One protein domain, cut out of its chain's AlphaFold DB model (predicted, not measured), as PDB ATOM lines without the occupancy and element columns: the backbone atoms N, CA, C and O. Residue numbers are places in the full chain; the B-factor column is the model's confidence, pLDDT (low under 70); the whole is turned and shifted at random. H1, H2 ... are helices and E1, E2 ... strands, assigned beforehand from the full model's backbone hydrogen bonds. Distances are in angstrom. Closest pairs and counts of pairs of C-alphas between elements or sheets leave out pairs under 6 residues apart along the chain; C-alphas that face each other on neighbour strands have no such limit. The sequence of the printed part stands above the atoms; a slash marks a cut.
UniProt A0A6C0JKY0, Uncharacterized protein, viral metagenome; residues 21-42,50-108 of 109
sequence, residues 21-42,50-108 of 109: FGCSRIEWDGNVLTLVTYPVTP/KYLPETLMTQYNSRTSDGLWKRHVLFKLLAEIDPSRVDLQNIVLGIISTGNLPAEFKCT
ATOM      1  N   PHE A  21     123.744 113.728 167.366       58.84
ATOM      2  CA  PHE A  21     124.538 114.644 166.549       58.84
ATOM      3  C   PHE A  21     124.198 114.479 165.070       58.84
ATOM      4  O   PHE A  21     124.383 113.408 164.499       58.84
ATOM      5  N   GLY A  22     123.691 115.546 164.455       64.69
ATOM      6  CA  GLY A  22     123.515 115.653 163.008       64.69
ATOM      7  C   GLY A  22     124.770 116.227 162.358       64.69
ATOM      8  O   GLY A  22     125.525 116.949 163.006       64.69
ATOM      9  N   CYS A  23     125.006 115.936 161.077       73.38
ATOM     10  CA  CYS A  23     126.096 116.558 160.323       73.38
ATOM     11  C   CYS A  23     125.625 117.874 159.683       73.38
ATOM     12  O   CYS A  23     124.749 117.876 158.817       73.38
ATOM     13  N   SER A  24     126.205 119.005 160.096       74.00
ATOM     14  CA  SER A  24     125.906 120.315 159.497       74.00
ATOM     15  C   SER A  24     126.732 120.564 158.239       74.00
ATOM     16  O   SER A  24     126.185 121.010 157.229       74.00
ATOM     17  N   ARG A  25     128.034 120.268 158.292       82.12
ATOM     18  CA  ARG A  25     129.029 120.660 157.292       82.12
ATOM     19  C   ARG A  25     130.209 119.691 157.307       82.12
ATOM     20  O   ARG A  25     130.590 119.183 158.360       82.12
ATOM     21  N   ILE A  26     130.813 119.500 156.137       84.44
ATOM     22  CA  ILE A  26     132.086 118.798 155.960       84.44
ATOM     23  C   ILE A  26     133.101 119.777 155.376       84.44
ATOM     24  O   ILE A  26     132.802 120.492 154.420       84.44
ATOM     25  N   GLU A  27     134.295 119.802 155.955       86.50
ATOM     26  CA  GLU A  27     135.417 120.616 155.500       86.50
ATOM     27  C   GLU A  27     136.599 119.730 155.137       86.50
ATOM     28  O   GLU A  27     136.912 118.779 155.854       86.50
ATOM     29  N   TRP A  28     137.278 120.068 154.044       83.25
ATOM     30  CA  TRP A  28     138.517 119.422 153.643       83.25
ATOM     31  C   TRP A  28     139.569 120.485 153.343       83.25
ATOM     32  O   TRP A  28     139.362 121.334 152.477       83.25
ATOM     33  N   ASP A  29     140.689 120.434 154.062       84.38
ATOM     34  CA  ASP A  29     141.814 121.369 153.907       84.38
ATOM     35  C   ASP A  29     142.968 120.801 153.051       84.38
ATOM     36  O   ASP A  29     144.016 121.428 152.909       84.38
ATOM     37  N   GLY A  30     142.782 119.604 152.480       77.06
ATOM     38  CA  GLY A  30     143.804 118.853 151.746       77.06
ATOM     39  C   GLY A  30     144.431 117.707 152.545       77.06
ATOM     40  O   GLY A  30     144.873 116.733 151.941       77.06
ATOM     41  N   ASN A  31     144.406 117.753 153.880       88.12
ATOM     42  CA  ASN A  31     145.057 116.759 154.741       88.12
ATOM     43  C   ASN A  31     144.153 116.249 155.879       88.12
ATOM     44  O   ASN A  31     144.279 115.106 156.317       88.12
ATOM     45  N   VAL A  32     143.214 117.073 156.327       90.00
ATOM     46  CA  VAL A  32     142.271 116.812 157.408       90.00
ATOM     47  C   VAL A  32     140.851 116.915 156.866       90.00
ATOM     48  O   VAL A  32     140.486 117.869 156.177       90.00
ATOM     49  N   LEU A  33     140.037 115.916 157.188       88.62
ATOM     50  CA  LEU A  33     138.593 115.951 156.997       88.62
ATOM     51  C   LEU A  33     137.944 116.354 158.316       88.62
ATOM     52  O   LEU A  33     138.112 115.644 159.303       88.62
ATOM     53  N   THR A  34     137.198 117.453 158.350       89.44
ATOM     54  CA  THR A  34     136.508 117.909 159.565       89.44
ATOM     55  C   THR A  34     135.001 117.802 159.386       89.44
ATOM     56  O   THR A  34     134.428 118.392 158.471       89.44
ATOM     57  N   LEU A  35     134.359 117.035 160.266       86.31
ATOM     58  CA  LEU A  35     132.914 116.923 160.388       86.31
ATOM     59  C   LEU A  35     132.428 117.924 161.434       86.31
ATOM     60  O   LEU A  35     132.753 117.785 162.610       86.31
ATOM     61  N   VAL A  36     131.633 118.906 161.020       83.56
ATOM     62  CA  VAL A  36     130.963 119.816 161.952       83.56
ATOM     63  C   VAL A  36     129.586 119.252 162.252       83.56
ATOM     64  O   VAL A  36     128.724 119.145 161.372       83.56
ATOM     65  N   THR A  37     129.372 118.892 163.504       76.81
ATOM     66  CA  THR A  37     128.138 118.283 163.989       76.81
ATOM     67  C   THR A  37     127.348 119.247 164.856       76.81
ATOM     68  O   THR A  37     127.908 120.193 165.383       76.81
ATOM     69  N   TYR A  38     126.043 119.035 164.987       68.06
ATOM     70  CA  TYR A  38     125.185 119.841 165.855       68.06
ATOM     71  C   TYR A  38     124.264 118.941 166.673       68.06
ATOM     72  O   TYR A  38     123.853 117.887 166.171       68.06
ATOM     73  N   PRO A  39     123.918 119.333 167.911       62.75
ATOM     74  CA  PRO A  39     122.987 118.571 168.718       62.75
ATOM     75  C   PRO A  39     121.598 118.581 168.066       62.75
ATOM     76  O   PRO A  39     121.038 119.634 167.762       62.75
ATOM     77  N   VAL A  40     121.026 117.402 167.867       58.25
ATOM     78  CA  VAL A  40     119.650 117.194 167.429       58.25
ATOM     79  C   VAL A  40     118.828 116.861 168.669       58.25
ATOM     80  O   VAL A  40     119.158 115.958 169.438       58.25
ATOM     81  N   THR A  41     117.747 117.604 168.896       54.16
ATOM     82  CA  THR A  41     116.797 117.274 169.962       54.16
ATOM     83  C   THR A  41     116.002 116.030 169.546       54.16
ATOM     84  O   THR A  41     115.447 116.023 168.443       54.16
ATOM     85  N   PRO A  42     115.914 114.974 170.375       51.34
ATOM     86  CA  PRO A  42     115.155 113.776 170.032       51.34
ATOM     87  C   PRO A  42     113.663 114.097 169.948       51.34
ATOM     88  O   PRO A  42     112.987 114.241 170.963       51.34
ATOM     89  N   LYS A  50     123.382 106.135 166.730       50.62
ATOM     90  CA  LYS A  50     124.690 105.531 166.555       50.62
ATOM     91  C   LYS A  50     125.732 106.601 166.861       50.62
ATOM     92  O   LYS A  50     125.812 107.620 166.183       50.62
ATOM     93  N   TYR A  51     126.531 106.339 167.889       51.44
ATOM     94  CA  TYR A  51     127.755 107.036 168.303       51.44
ATOM     95  C   TYR A  51     128.850 107.043 167.217       51.44
ATOM     96  O   TYR A  51     129.962 106.536 167.389       51.44
ATOM     97  N   LEU A  52     128.522 107.540 166.031       56.56
ATOM     98  CA  LEU A  52     129.331 107.340 164.840       56.56
ATOM     99  C   LEU A  52     130.521 108.275 164.726       56.56
ATOM    100  O   LEU A  52     131.581 107.757 164.390       56.56
ATOM    101  N   PRO A  53     130.433 109.590 164.998       65.19
ATOM    102  CA  PRO A  53     131.534 110.471 164.633       65.19
ATOM    103  C   PRO A  53     132.825 110.135 165.380       65.19
ATOM    104  O   PRO A  53     133.857 109.959 164.745       65.19
ATOM    105  N   GLU A  54     132.769 109.938 166.700       70.06
ATOM    106  CA  GLU A  54     133.960 109.659 167.517       70.06
ATOM    107  C   GLU A  54     134.527 108.254 167.297       70.06
ATOM    108  O   GLU A  54     135.745 108.074 167.207       70.06
ATOM    109  N   THR A  55     133.658 107.248 167.158       77.62
ATOM    110  CA  THR A  55     134.085 105.869 166.898       77.62
ATOM    111  C   THR A  55     134.701 105.746 165.505       77.62
ATOM    112  O   THR A  55     135.757 105.134 165.348       77.62
ATOM    113  N   LEU A  56     134.076 106.353 164.487       80.62
ATOM    114  CA  LEU A  56     134.624 106.397 163.132       80.62
ATOM    115  C   LEU A  56     135.915 107.217 163.093       80.62
ATOM    116  O   LEU A  56     136.878 106.772 162.480       80.62
ATOM    117  N   MET A  57     135.980 108.351 163.795       86.62
ATOM    118  CA  MET A  57     137.194 109.158 163.947       86.62
ATOM    119  C   MET A  57     138.342 108.352 164.547       86.62
ATOM    120  O   MET A  57     139.434 108.309 163.982       86.62
ATOM    121  N   THR A  58     138.084 107.638 165.639       85.50
ATOM    122  CA  THR A  58     139.079 106.784 166.292       85.50
ATOM    123  C   THR A  58     139.533 105.649 165.369       85.50
ATOM    124  O   THR A  58     140.729 105.377 165.263       85.50
ATOM    125  N   GLN A  59     138.601 105.013 164.650       85.62
ATOM    126  CA  GLN A  59     138.922 103.961 163.678       85.62
ATOM    127  C   GLN A  59     139.729 104.491 162.487       85.62
ATOM    128  O   GLN A  59     140.642 103.804 162.037       85.62
ATOM    129  N   TYR A  60     139.417 105.693 162.000       89.50
ATOM    130  CA  TYR A  60     140.104 106.339 160.881       89.50
ATOM    131  C   TYR A  60     141.534 106.755 161.238       89.50
ATOM    132  O   TYR A  60     142.461 106.567 160.452       89.50
ATOM    133  N   ASN A  61     141.704 107.323 162.433       90.19
ATOM    134  CA  ASN A  61     142.972 107.878 162.907       90.19
ATOM    135  C   ASN A  61     143.871 106.839 163.592       90.19
ATOM    136  O   ASN A  61     144.971 107.174 164.038       90.19
ATOM    137  N   SER A  62     143.429 105.583 163.704       89.88
ATOM    138  CA  SER A  62     144.254 104.516 164.268       89.88
ATOM    139  C   SER A  62     145.558 104.362 163.480       89.88
ATOM    140  O   SER A  62     145.555 104.344 162.250       89.88
ATOM    141  N   ARG A  63     146.681 104.150 164.182       76.81
ATOM    142  CA  ARG A  63     147.999 103.903 163.558       76.81
ATOM    143  C   ARG A  63     148.028 102.662 162.663       76.81
ATOM    144  O   ARG A  63     148.909 102.543 161.822       76.81
ATOM    145  N   THR A  64     147.091 101.739 162.863       83.31
ATOM    146  CA  THR A  64     146.935 100.524 162.055       83.31
ATOM    147  C   THR A  64     146.004 100.712 160.858       83.31
ATOM    148  O   THR A  64     145.826  99.778 160.082       83.31
ATOM    149  N   SER A  65     145.393 101.891 160.702       81.38
ATOM    150  CA  SER A  65     144.469 102.172 159.609       81.38
ATOM    151  C   SER A  65     145.230 102.408 158.306       81.38
ATOM    152  O   SER A  65     145.835 103.463 158.105       81.38
ATOM    153  N   ASP A  66     145.151 101.449 157.390       87.19
ATOM    154  CA  ASP A  66     145.632 101.607 156.019       87.19
ATOM    155  C   ASP A  66     144.611 102.354 155.132       87.19
ATOM    156  O   ASP A  66     143.525 102.751 155.569       87.19
ATOM    157  N   GLY A  67     144.957 102.573 153.860       87.38
ATOM    158  CA  GLY A  67     144.080 103.270 152.914       87.38
ATOM    159  C   GLY A  67     142.754 102.545 152.636       87.38
ATOM    160  O   GLY A  67     141.743 103.200 152.377       87.38
ATOM    161  N   LEU A  68     142.720 101.211 152.715       88.81
ATOM    162  CA  LEU A  68     141.491 100.434 152.528       88.81
ATOM    163  C   LEU A  68     140.560 100.605 153.730       88.81
ATOM    164  O   LEU A  68     139.370 100.869 153.553       88.81
ATOM    165  N   TRP A  69     141.106 100.537 154.944       89.06
ATOM    166  CA  TRP A  69     140.359 100.765 156.174       89.06
ATOM    167  C   TRP A  69     139.822 102.194 156.252       89.06
ATOM    168  O   TRP A  69     138.642 102.397 156.538       89.06
ATOM    169  N   LYS A  70     140.638 103.189 155.885       90.31
ATOM    170  CA  LYS A  70     140.201 104.589 155.788       90.31
ATOM    171  C   LYS A  70     139.023 104.760 154.826       90.31
ATOM    172  O   LYS A  70     138.049 105.423 155.173       90.31
ATOM    173  N   ARG A  71     139.056 104.127 153.646       90.00
ATOM    174  CA  ARG A  71     137.916 104.135 152.704       90.00
ATOM    175  C   ARG A  71     136.679 103.476 153.293       90.00
ATOM    176  O   ARG A  71     135.592 104.028 153.171       90.00
ATOM    177  N   HIS A  72     136.836 102.329 153.949       89.44
ATOM    178  CA  HIS A  72     135.734 101.634 154.618       89.44
ATOM    179  C   HIS A  72     135.054 102.515 155.670       89.44
ATOM    180  O   HIS A  72     133.829 102.603 155.720       89.44
ATOM    181  N   VAL A  73     135.842 103.224 156.477       88.06
ATOM    182  CA  VAL A  73     135.324 104.167 157.473       88.06
ATOM    183  C   VAL A  73     134.587 105.338 156.810       88.06
ATOM    184  O   VAL A  73     133.510 105.706 157.273       88.06
ATOM    185  N   LEU A  74     135.091 105.877 155.694       88.50
ATOM    186  CA  LEU A  74     134.387 106.924 154.940       88.50
ATOM    187  C   LEU A  74     133.090 106.422 154.292       88.50
ATOM    188  O   LEU A  74     132.117 107.166 154.247       88.50
ATOM    189  N   PHE A  75     133.027 105.166 153.843       88.38
ATOM    190  CA  PHE A  75     131.775 104.565 153.366       88.38
ATOM    191  C   PHE A  75     130.745 104.416 154.486       88.38
ATOM    192  O   PHE A  75     129.562 104.672 154.267       88.38
ATOM    193  N   LYS A  76     131.182 104.050 155.698       85.62
ATOM    194  CA  LYS A  76     130.305 104.065 156.875       85.62
ATOM    195  C   LYS A  76     129.817 105.475 157.184       85.62
ATOM    196  O   LYS A  76     128.639 105.638 157.445       85.62
ATOM    197  N   LEU A  77     130.691 106.481 157.115       83.44
ATOM    198  CA  LEU A  77     130.291 107.879 157.289       83.44
ATOM    199  C   LEU A  77     129.245 108.293 156.245       83.44
ATOM    200  O   LEU A  77     128.230 108.875 156.605       83.44
ATOM    201  N   LEU A  78     129.461 107.954 154.971       84.06
ATOM    202  CA  LEU A  78     128.535 108.259 153.877       84.06
ATOM    203  C   LEU A  78     127.133 107.684 154.123       84.06
ATOM    204  O   LEU A  78     126.150 108.376 153.885       84.06
ATOM    205  N   ALA A  79     127.048 106.446 154.617       81.12
ATOM    206  CA  ALA A  79     125.779 105.780 154.913       81.12
ATOM    207  C   ALA A  79     124.989 106.429 156.065       81.12
ATOM    208  O   ALA A  79     123.805 106.151 156.227       81.12
ATOM    209  N   GLU A  80     125.647 107.265 156.865       76.25
ATOM    210  CA  GLU A  80     125.092 107.862 158.082       76.25
ATOM    211  C   GLU A  80     124.809 109.361 157.906       76.25
ATOM    212  O   GLU A  80     124.196 109.994 158.764       76.25
ATOM    213  N   ILE A  81     125.224 109.944 156.777       76.81
ATOM    214  CA  ILE A  81     124.810 111.286 156.366       76.81
ATOM    215  C   ILE A  81     123.347 111.233 155.930       76.81
ATOM    216  O   ILE A  81     122.959 110.387 155.122       76.81
ATOM    217  N   ASP A  82     122.557 112.191 156.419       74.25
ATOM    218  CA  ASP A  82     121.155 112.367 156.042       74.25
ATOM    219  C   ASP A  82     120.979 112.307 154.505       74.25
ATOM    220  O   ASP A  82     121.657 113.051 153.787       74.25
ATOM    221  N   PRO A  83     120.072 111.460 153.976       72.06
ATOM    222  CA  PRO A  83     119.820 111.333 152.538       72.06
ATOM    223  C   PRO A  83     119.450 112.638 151.822       72.06
ATOM    224  O   PRO A  83     119.668 112.762 150.619       72.06
ATOM    225  N   SER A  84     118.891 113.615 152.538       73.00
ATOM    226  CA  SER A  84     118.569 114.941 152.004       73.00
ATOM    227  C   SER A  84     119.805 115.830 151.811       73.00
ATOM    228  O   SER A  84     119.772 116.764 151.010       73.00
ATOM    229  N   ARG A  85     120.921 115.527 152.488       76.50
ATOM    230  CA  ARG A  85     122.194 116.263 152.416       76.50
ATOM    231  C   ARG A  85     123.097 115.731 151.306       76.50
ATOM    232  O   ARG A  85     124.231 115.304 151.530       76.50
ATOM    233  N   VAL A  86     122.580 115.784 150.077       82.44
ATOM    234  CA  VAL A  86     123.277 115.345 148.853       82.44
ATOM    235  C   VAL A  86     124.600 116.097 148.650       82.44
ATOM    236  O   VAL A  86     125.569 115.532 148.146       82.44
ATOM    237  N   ASP A  87     124.672 117.355 149.093       82.00
ATOM    238  CA  ASP A  87     125.893 118.163 149.113       82.00
ATOM    239  C   ASP A  87     127.023 117.473 149.892       82.00
ATOM    240  O   ASP A  87     128.131 117.310 149.379       82.00
ATOM    241  N   LEU A  88     126.725 116.996 151.101       82.06
ATOM    242  CA  LEU A  88     127.692 116.332 151.972       82.06
ATOM    243  C   LEU A  88     128.052 114.934 151.467       82.06
ATOM    244  O   LEU A  88     129.223 114.549 151.498       82.06
ATOM    245  N   GLN A  89     127.066 114.195 150.955       84.75
ATOM    246  CA  GLN A  89     127.299 112.877 150.362       84.75
ATOM    247  C   GLN A  89     128.261 112.953 149.172       84.75
ATOM    248  O   GLN A  89     129.194 112.153 149.082       84.75
ATOM    249  N   ASN A  90     128.094 113.950 148.299       86.44
ATOM    250  CA  ASN A  90     128.963 114.150 147.141       86.44
ATOM    251  C   ASN A  90     130.406 114.483 147.535       86.44
ATOM    252  O   ASN A  90     131.336 114.004 146.886       86.44
ATOM    253  N   ILE A  91     130.612 115.255 148.608       86.00
ATOM    254  CA  ILE A  91     131.957 115.558 149.122       86.00
ATOM    255  C   ILE A  91     132.646 114.271 149.589       86.00
ATOM    256  O   ILE A  91     133.766 113.982 149.168       86.00
ATOM    257  N   VAL A  92     131.972 113.470 150.419       87.12
ATOM    258  CA  VAL A  92     132.546 112.219 150.940       87.12
ATOM    259  C   VAL A  92     132.808 111.226 149.812       87.12
ATOM    260  O   VAL A  92     133.885 110.633 149.757       87.12
ATOM    261  N   LEU A  93     131.870 111.086 148.874       89.50
ATOM    262  CA  LEU A  93     132.042 110.225 147.709       89.50
ATOM    263  C   LEU A  93     133.225 110.683 146.842       89.50
ATOM    264  O   LEU A  93     134.037 109.857 146.436       89.50
ATOM    265  N   GLY A  94     133.384 111.992 146.630       88.19
ATOM    266  CA  GLY A  94     134.529 112.560 145.917       88.19
ATOM    267  C   GLY A  94     135.869 112.225 146.579       88.19
ATOM    268  O   GLY A  94     136.812 111.808 145.904       88.19
ATOM    269  N   ILE A  95     135.956 112.319 147.906       88.00
ATOM    270  CA  ILE A  95     137.160 111.939 148.662       88.00
ATOM    271  C   ILE A  95     137.459 110.440 148.503       88.00
ATOM    272  O   ILE A  95     138.601 110.047 148.260       88.00
ATOM    273  N   ILE A  96     136.432 109.592 148.593       88.75
ATOM    274  CA  ILE A  96     136.575 108.141 148.422       88.75
ATOM    275  C   ILE A  96     137.081 107.803 147.009       88.75
ATOM    276  O   ILE A  96     137.996 106.989 146.861       88.75
ATOM    277  N   SER A  97     136.504 108.429 145.979       86.56
ATOM    278  CA  SER A  97     136.781 108.132 144.570       86.56
ATOM    279  C   SER A  97     138.114 108.688 144.064       86.56
ATOM    280  O   SER A  97     138.721 108.080 143.187       86.56
ATOM    281  N   THR A  98     138.595 109.811 144.604       83.19
ATOM    282  CA  THR A  98     139.877 110.418 144.189       83.19
ATOM    283  C   THR A  98     141.095 109.668 144.720       83.19
ATOM    284  O   THR A  98     142.187 109.801 144.177       83.19
ATOM    285  N   GLY A  99     140.934 108.877 145.783       70.81
ATOM    286  CA  GLY A  99     142.027 108.134 146.406       70.81
ATOM    287  C   GLY A  99     142.990 108.986 147.239       70.81
ATOM    288  O   GLY A  99     143.810 108.406 147.951       70.81
ATOM    289  N   ASN A 100     142.837 110.314 147.229       81.06
ATOM    290  CA  ASN A 100     143.523 111.254 148.116       81.06
ATOM    291  C   ASN A 100     142.836 111.261 149.482       81.06
ATOM    292  O   ASN A 100     142.109 112.185 149.845       81.06
ATOM    293  N   LEU A 101     143.021 110.166 150.216       86.56
ATOM    294  CA  LEU A 101     142.408 109.998 151.524       86.56
ATOM    295  C   LEU A 101     143.023 110.980 152.529       86.56
ATOM    296  O   LEU A 101     144.250 111.086 152.585       86.56
ATOM    297  N   PRO A 102     142.197 111.630 153.362       85.81
ATOM    298  CA  PRO A 102     142.671 112.432 154.476       85.81
ATOM    299  C   PRO A 102     143.698 111.686 155.342       85.81
ATOM    300  O   PRO A 102     143.585 110.489 155.644       85.81
ATOM    301  N   ALA A 103     144.726 112.402 155.785       86.94
ATOM    302  CA  ALA A 103     145.632 111.885 156.799       86.94
ATOM    303  C   ALA A 103     144.897 111.729 158.133       86.94
ATOM    304  O   ALA A 103     145.082 110.713 158.807       86.94
ATOM    305  N   GLU A 104     144.017 112.679 158.452       89.19
ATOM    306  CA  GLU A 104     143.286 112.755 159.712       89.19
ATOM    307  C   GLU A 104     141.793 113.029 159.477       89.19
ATOM    308  O   GLU A 104     141.407 113.741 158.549       89.19
ATOM    309  N   PHE A 105     140.951 112.470 160.339       88.31
ATOM    310  CA  PHE A 105     139.527 112.768 160.433       88.31
ATOM    311  C   PHE A 105     139.250 113.448 161.780       88.31
ATOM    312  O   PHE A 105     139.771 113.012 162.802       88.31
ATOM    313  N   LYS A 106     138.467 114.524 161.802       88.56
ATOM    314  CA  LYS A 106     138.082 115.265 163.010       88.56
ATOM    315  C   LYS A 106     136.577 115.421 163.082       88.56
ATOM    316  O   LYS A 106     135.914 115.551 162.055       88.56
ATOM    317  N   CYS A 107     136.056 115.464 164.299       82.81
ATOM    318  CA  CYS A 107     134.678 115.832 164.580       82.81
ATOM    319  C   CYS A 107     134.668 117.023 165.540       82.81
ATOM    320  O   CYS A 107     135.339 116.989 166.570       82.81
ATOM    321  N   THR A 108     133.925 118.069 165.192       81.19
ATOM    322  CA  THR A 108     133.696 119.257 166.023       81.19
ATOM    323  C   THR A 108     132.198 119.445 166.252       81.19
ATOM    324  O   THR A 108     131.388 119.025 165.420       81.19
TER     325      THR A 108
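This is residues 21 to 42 and 50 to 108 of the 109 residues of an uncharacterized protein of viral metagenome (UniProt A0A6C0JKY0). A three-stranded sheet has helices H1 and H3 over one face and its other face bare, two layers with the helices on one face. H2 sits between H1 and H3, the three helices side by side in up-and-down order, and only grazes the sheet. The printed part has 81 residues, with three named helices and three named strands that follow along the chain as E1, E2, H1, H2, H3, E3; the sheet runs E1, E2, E3 and is mixed, E1 and E2 antiparallel and E2 and E3 parallel, and the class is mixed, helices and strands. The whole is compact, with a radius of gyration of the C-alphas of 11.8 A, and elongated, spanning 36 by 22 by 21 A.

E1, residues 21 to 28, begins at C-alpha 21 (124.538, 114.644, 166.549), spans 19.6 A and bends by 61 degrees at residue 24. E2, residues 32 to 40, spans 24.7 A. H1 is residues 52 to 61, 13.8 A; H2 residues 67 to 80, 20.2 A; H3 residues 86 to 98, 17.9 A. E3, residues 104 to 108, 13.2 A, ends at C-alpha 108 (133.696, 119.257, 166.023).

The hairpin E1 and E2 is antiparallel, with N 24 and O 36 2.8 A apart. E2 and E3 are parallel, with N 35 and O 106 2.8 A apart. The sheet is only just strongly twisted, up to 4.0 A off its plane. H1 lies over E3 at a height over the sheet of 8.5 A; their closest C-alphas, Met 57 and Phe 105, are 5.6 A apart. H3, on the same face at 10.5 A, runs slantwise to E1, at 46 degrees on the local plane. H2 touches H1, C-alphas of Tyr 60 and Lys 70 closest at 5.4 A, and H3, C-alphas of Leu 78 and Gln 89 closest at 5.9 A. In H1, H2 and H3 every O i to N i+4 pair is within hydrogen-bond range.

The farthest C-alphas, of Pro 42 and Gly 99, are 36.2 A apart. Residues 43 to 49 are not printed; C-alphas 42 and 50 are 13.1 A apart across the cut. Of the links printed whole, each is tight. Confidence is under 70 at residues 21 to 22, 38 to 42 and 50 to 53.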